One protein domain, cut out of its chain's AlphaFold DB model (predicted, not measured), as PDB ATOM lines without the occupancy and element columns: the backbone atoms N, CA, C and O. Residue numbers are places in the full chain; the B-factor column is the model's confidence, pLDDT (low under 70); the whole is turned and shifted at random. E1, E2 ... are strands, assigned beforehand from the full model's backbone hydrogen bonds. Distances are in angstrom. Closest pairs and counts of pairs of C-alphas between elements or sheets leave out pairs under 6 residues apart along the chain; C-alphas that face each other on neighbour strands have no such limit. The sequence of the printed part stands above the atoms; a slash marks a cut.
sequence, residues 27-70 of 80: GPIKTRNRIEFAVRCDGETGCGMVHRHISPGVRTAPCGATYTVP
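What this domain is: This is residues 27 to 70 of the 80 residues of an uncharacterized protein of Streptomyces sp. P3 (UniProt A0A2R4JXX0). A long hairpin, E1 and E2, reaches to one end of the longest axis and joins E3 in a three-strand sheet; a smaller hairpin, E4 and E5, packs loosely beside it through Val 69. The printed part has 44 residues and five strands, E1 to E5, with no named helix: all strand. Sheets E1 - E2 - E3 and E4 - E5 are antiparallel. The whole is compact, radius of gyration of the C-alphas 10.5 A, spanning 34 by 17 by 15 A.

How they stand to each other: E1, residues 27 to 31, and E2, residues 34 to 40, form a hairpin at 155 degrees, N 29 and O 36 within hydrogen-bond range at 2.7 A. E3, residues 50 to 53, completes a meander, each strand the antiparallel neighbour of the one before; N 37 and O 53 are 2.7 A apart. E4, residues 57 to 60, and E5, residues 66 to 69, form a hairpin, N 59 to O 67 2.8 A. E2 and E5 come closest at the C-alphas of Val 39 and Val 69, 7.3 A.

Where its parts are: E1 begins at C-alpha 27 (19.125, -6.714, 88.979) and spans 12.5 A, E2 19.7 A, E3 and E4 10.0 A each, and E5 9.8 A, ending at C-alpha 69 (16.518, 2.500, 86.869).

The domain as a whole: The farthest C-alphas, Arg 32 and Glu 44, are 34.6 A apart. The printed part has no cut, no link is long, and no printed residue is under 70 in pLDDT.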
ATOM      1  N   GLY A  27      18.475  -5.887  87.969       71.69
ATOM      2  CA  GLY A  27      19.125  -6.714  88.979       71.69
ATOM      3  C   GLY A  27      20.143  -5.880  89.761       71.69
ATOM      4  O   GLY A  27      21.076  -5.368  89.130       71.69
ATOM      5  N   PRO A  28      20.016  -5.728  91.094       72.31
ATOM      6  CA  PRO A  28      21.045  -5.076  91.889       72.31
ATOM      7  C   PRO A  28      22.277  -5.982  91.982       72.31
ATOM      8  O   PRO A  28      22.226  -7.098  92.498       72.31
ATOM      9  N   ILE A  29      23.412  -5.483  91.517       75.44
ATOM     10  CA  ILE A  29      24.727  -6.089  91.685       75.44
ATOM     11  C   ILE A  29      25.391  -5.359  92.852       75.44
ATOM     12  O   ILE A  29      25.957  -4.273  92.702       75.44
ATOM     13  N   LYS A  30      25.289  -5.941  94.048       75.50
ATOM     14  CA  LYS A  30      25.924  -5.399  95.254       75.50
ATOM     15  C   LYS A  30      27.381  -5.859  95.306       75.50
ATOM     16  O   LYS A  30      27.666  -7.039  95.476       75.50
ATOM     17  N   THR A  31      28.306  -4.916  95.177       74.31
ATOM     18  CA  THR A  31      29.736  -5.120  95.451       74.31
ATOM     19  C   THR A  31      30.095  -4.471  96.790       74.31
ATOM     20  O   THR A  31      29.349  -3.632  97.289       74.31
ATOM     21  N   ARG A  32      31.244  -4.830  97.381       75.50
ATOM     22  CA  ARG A  32      31.653  -4.424  98.747       75.50
ATOM     23  C   ARG A  32      31.563  -2.914  99.034       75.50
ATOM     24  O   ARG A  32      31.372  -2.539 100.184       75.50
ATOM     25  N   ASN A  33      31.678  -2.065  98.011       79.56
ATOM     26  CA  ASN A  33      31.687  -0.605  98.149       79.56
ATOM     27  C   ASN A  33      30.715   0.115  97.195       79.56
ATOM     28  O   ASN A  33      30.708   1.344  97.161       79.56
ATOM     29  N   ARG A  34      29.941  -0.612  96.378       78.25
ATOM     30  CA  ARG A  34      29.095  -0.009  95.337       78.25
ATOM     31  C   ARG A  34      27.923  -0.908  94.971       78.25
ATOM     32  O   ARG A  34      28.101  -2.115  94.802       78.25
ATOM     33  N   ILE A  35      26.762  -0.297  94.764       79.62
ATOM     34  CA  ILE A  35      25.614  -0.937  94.121       79.62
ATOM     35  C   ILE A  35      25.635  -0.564  92.642       79.62
ATOM     36  O   ILE A  35      25.755   0.605  92.281       79.62
ATOM     37  N   GLU A  36      25.555  -1.572  91.787       83.06
ATOM     38  CA  GLU A  36      25.364  -1.413  90.352       83.06
ATOM     39  C   GLU A  36      24.023  -2.033  89.954       83.06
ATOM     40  O   GLU A  36      23.487  -2.884  90.656       83.06
ATOM     41  N   PHE A  37      23.487  -1.625  88.813       81.94
ATOM     42  CA  PHE A  37      22.184  -2.041  88.315       81.94
ATOM     43  C   PHE A  37      22.346  -2.544  86.892       81.94
ATOM     44  O   PHE A  37      22.779  -1.793  86.016       81.94
ATOM     45  N   ALA A  38      22.018  -3.812  86.664       84.88
ATOM     46  CA  ALA A  38      21.961  -4.388  85.327       84.88
ATOM     47  C   ALA A  38      20.533  -4.262  84.799       84.88
ATOM     48  O   ALA A  38      19.618  -4.869  85.348       84.88
ATOM     49  N   VAL A  39      20.364  -3.477  83.742       81.88
ATOM     50  CA  VAL A  39      19.080  -3.171  83.118       81.88
ATOM     51  C   VAL A  39      19.043  -3.736  81.715       81.88
ATOM     52  O   VAL A  39      19.925  -3.439  80.911       81.88
ATOM     53  N   ARG A  40      18.002  -4.496  81.387       82.00
ATOM     54  CA  ARG A  40      17.798  -4.969  80.020       82.00
ATOM     55  C   ARG A  40      17.120  -3.893  79.169       82.00
ATOM     56  O   ARG A  40      16.074  -3.364  79.536       82.00
ATOM     57  N   CYS A  41      17.745  -3.533  78.053       83.69
ATOM     58  CA  CYS A  41      17.299  -2.464  77.170       83.69
ATOM     59  C   CYS A  41      16.372  -3.006  76.069       83.69
ATOM     60  O   CYS A  41      16.748  -3.041  74.899       83.69
ATOM     61  N   ASP A  42      15.162  -3.419  76.457       75.12
ATOM     62  CA  ASP A  42      14.146  -3.990  75.551       75.12
ATOM     63  C   ASP A  42      13.046  -2.979  75.144       75.12
ATOM     64  O   ASP A  42      11.992  -3.371  74.651       75.12
ATOM     65  N   GLY A  43      13.246  -1.675  75.386       71.06
ATOM     66  CA  GLY A  43      12.281  -0.636  74.992       71.06
ATOM     67  C   GLY A  43      12.128  -0.501  73.468       71.06
ATOM     68  O   GLY A  43      12.915  -1.061  72.714       71.06
ATOM     69  N   GLU A  44      11.160   0.297  73.006       74.06
ATOM     70  CA  GLU A  44      10.872   0.501  71.570       74.06
ATOM     71  C   GLU A  44      12.093   0.995  70.764       74.06
ATOM     72  O   GLU A  44      12.297   0.595  69.621       74.06
ATOM     73  N   THR A  45      12.957   1.801  71.389       75.19
ATOM     74  CA  THR A  45      14.251   2.251  70.841       75.19
ATOM     75  C   THR A  45      15.452   1.510  71.453       75.19
ATOM     76  O   THR A  45      16.594   1.967  71.384       75.19
ATOM     77  N   GLY A  46      15.202   0.382  72.116       78.19
ATOM     78  CA  GLY A  46      16.192  -0.433  72.806       78.19
ATOM     79  C   GLY A  46      17.051  -1.259  71.856       78.19
ATOM     80  O   GLY A  46      16.629  -1.660  70.776       78.19
ATOM     81  N   CYS A  47      18.284  -1.542  72.274       83.31
ATOM     82  CA  CYS A  47      19.215  -2.375  71.511       83.31
ATOM     83  C   CYS A  47      19.139  -3.869  71.878       83.31
ATOM     84  O   CYS A  47      19.939  -4.654  71.377       83.31
ATOM     85  N   GLY A  48      18.240  -4.264  72.788       82.75
ATOM     86  CA  GLY A  48      18.104  -5.636  73.295       82.75
ATOM     87  C   GLY A  48      19.257  -6.104  74.194       82.75
ATOM     88  O   GLY A  48      19.287  -7.259  74.617       82.75
ATOM     89  N   MET A  49      20.219  -5.222  74.487       84.75
ATOM     90  CA  MET A  49      21.396  -5.513  75.309       84.75
ATOM     91  C   MET A  49      21.170  -5.131  76.774       84.75
ATOM     92  O   MET A  49      20.286  -4.346  77.113       84.75
ATOM     93  N   VAL A  50      22.009  -5.666  77.662       85.06
ATOM     94  CA  VAL A  50      22.015  -5.288  79.081       85.06
ATOM     95  C   VAL A  50      22.968  -4.113  79.303       85.06
ATOM     96  O   VAL A  50      24.147  -4.180  78.957       85.06
ATOM     97  N   HIS A  51      22.470  -3.044  79.919       84.94
ATOM     98  CA  HIS A  51      23.236  -1.867  80.312       84.94
ATOM     99  C   HIS A  51      23.449  -1.820  81.817       84.94
ATOM    100  O   HIS A  51      22.547  -2.112  82.600       84.94
ATOM    101  N   ARG A  52      24.645  -1.393  82.220       85.25
ATOM    102  CA  ARG A  52      25.038  -1.304  83.623       85.25
ATOM    103  C   ARG A  52      25.044   0.146  84.093       85.25
ATOM    104  O   ARG A  52      25.697   0.983  83.477       85.25
ATOM    105  N   HIS A  53      24.371   0.416  85.205       83.38
ATOM    106  CA  HIS A  53      24.284   1.733  85.841       83.38
ATOM    107  C   HIS A  53      24.820   1.682  87.267       83.38
ATOM    108  O   HIS A  53      24.727   0.657  87.927       83.38
ATOM    109  N   ILE A  54      25.389   2.781  87.757       83.12
ATOM    110  CA  ILE A  54      25.953   2.876  89.122       83.12
ATOM    111  C   ILE A  54      25.054   3.663  90.087       83.12
ATOM    112  O   ILE A  54      25.450   3.955  91.209       83.12
ATOM    113  N   SER A  55      23.881   4.095  89.628       80.50
ATOM    114  CA  SER A  55      22.901   4.837  90.425       80.50
ATOM    115  C   SER A  55      21.502   4.699  89.816       80.50
ATOM    116  O   SER A  55      21.397   4.578  88.587       80.50
ATOM    117  N   PRO A  56      20.444   4.757  90.643       83.06
ATOM    118  CA  PRO A  56      19.063   4.774  90.170       83.06
ATOM    119  C   PRO A  56      18.730   6.068  89.407       83.06
ATOM    120  O   PRO A  56      19.567   6.974  89.285       83.06
ATOM    121  N   GLY A  57      17.522   6.135  88.845       82.88
ATOM    122  CA  GLY A  57      16.982   7.311  88.156       82.88
ATOM    123  C   GLY A  57      16.641   7.103  86.681       82.88
ATOM    124  O   GLY A  57      16.886   6.042  86.107       82.88
ATOM    125  N   VAL A  58      16.078   8.138  86.052       84.69
ATOM    126  CA  VAL A  58      15.823   8.159  84.601       84.69
ATOM    127  C   VAL A  58      17.152   8.236  83.854       84.69
ATOM    128  O   VAL A  58      17.974   9.120  84.101       84.69
ATOM    129  N   ARG A  59      17.379   7.290  82.943       83.19
ATOM    130  CA  ARG A  59      18.608   7.172  82.159       83.19
ATOM    131  C   ARG A  59      18.284   7.084  80.685       83.19
ATOM    132  O   ARG A  59      17.390   6.346  80.283       83.19
ATOM    133  N   THR A  60      19.097   7.767  79.892       84.06
ATOM    134  CA  THR A  60      19.169   7.551  78.451       84.06
ATOM    135  C   THR A  60      20.392   6.696  78.168       84.06
ATOM    136  O   THR A  60      21.518   7.050  78.520       84.06
ATOM    137  N   ALA A  61      20.163   5.529  77.586       80.06
ATOM    138  CA  ALA A  61      21.222   4.636  77.167       80.06
ATOM    139  C   ALA A  61      21.918   5.132  75.889       80.06
ATOM    140  O   ALA A  61      21.311   5.867  75.110       80.06
ATOM    141  N   PRO A  62      23.151   4.666  75.604       80.06
ATOM    142  CA  PRO A  62      23.866   5.017  74.374       80.06
ATOM    143  C   PRO A  62      23.124   4.627  73.088       80.06
ATOM    144  O   PRO A  62      23.363   5.216  72.043       80.06
ATOM    145  N   CYS A  63      22.219   3.646  73.162       80.06
ATOM    146  CA  CYS A  63      21.353   3.254  72.050       80.06
ATOM    147  C   CYS A  63      20.191   4.229  71.781       80.06
ATOM    148  O   CYS A  63      19.495   4.061  70.788       80.06
ATOM    149  N   GLY A  64      19.962   5.222  72.647       77.56
ATOM    150  CA  GLY A  64      18.868   6.191  72.532       77.56
ATOM    151  C   GLY A  64      17.608   5.845  73.336       77.56
ATOM    152  O   GLY A  64      16.714   6.682  73.448       77.56
ATOM    153  N   ALA A  65      17.532   4.661  73.952       80.31
ATOM    154  CA  ALA A  65      16.413   4.304  74.822       80.31
ATOM    155  C   ALA A  65      16.445   5.070  76.145       80.31
ATOM    156  O   ALA A  65      17.481   5.130  76.808       80.31
ATOM    157  N   THR A  66      15.291   5.600  76.550       82.75
ATOM    158  CA  THR A  66      15.102   6.221  77.865       82.75
ATOM    159  C   THR A  66      14.287   5.293  78.756       82.75
ATOM    160  O   THR A  66      13.224   4.828  78.355       82.75
ATOM    161  N   TYR A  67      14.791   5.012  79.954       79.06
ATOM    162  CA  TYR A  67      14.153   4.125  80.925       79.06
ATOM    163  C   TYR A  67      14.492   4.532  82.357       79.06
ATOM    164  O   TYR A  67      15.470   5.242  82.603       79.06
ATOM    165  N   THR A  68      13.704   4.057  83.317       83.81
ATOM    166  CA  THR A  68      13.930   4.341  84.736       83.81
ATOM    167  C   THR A  68      14.641   3.170  85.404       83.81
ATOM    168  O   THR A  68      14.150   2.044  85.390       83.81
ATOM    169  N   VAL A  69      15.805   3.437  85.995       82.56
ATOM    170  CA  VAL A  69      16.518   2.500  86.869       82.56
ATOM    171  C   VAL A  69      15.889   2.594  88.263       82.56
ATOM    172  O   VAL A  69      15.925   3.687  88.840       82.56
ATOM    173  N   PRO A  70      15.311   1.504  88.797       74.69
ATOM    174  CA  PRO A  70      14.661   1.525  90.098       74.69
ATOM    175  C   PRO A  70      15.678   1.731  91.221       74.69
ATOM    176  O   PRO A  70      16.825   1.283  91.132       74.69
TER     177      PRO A  70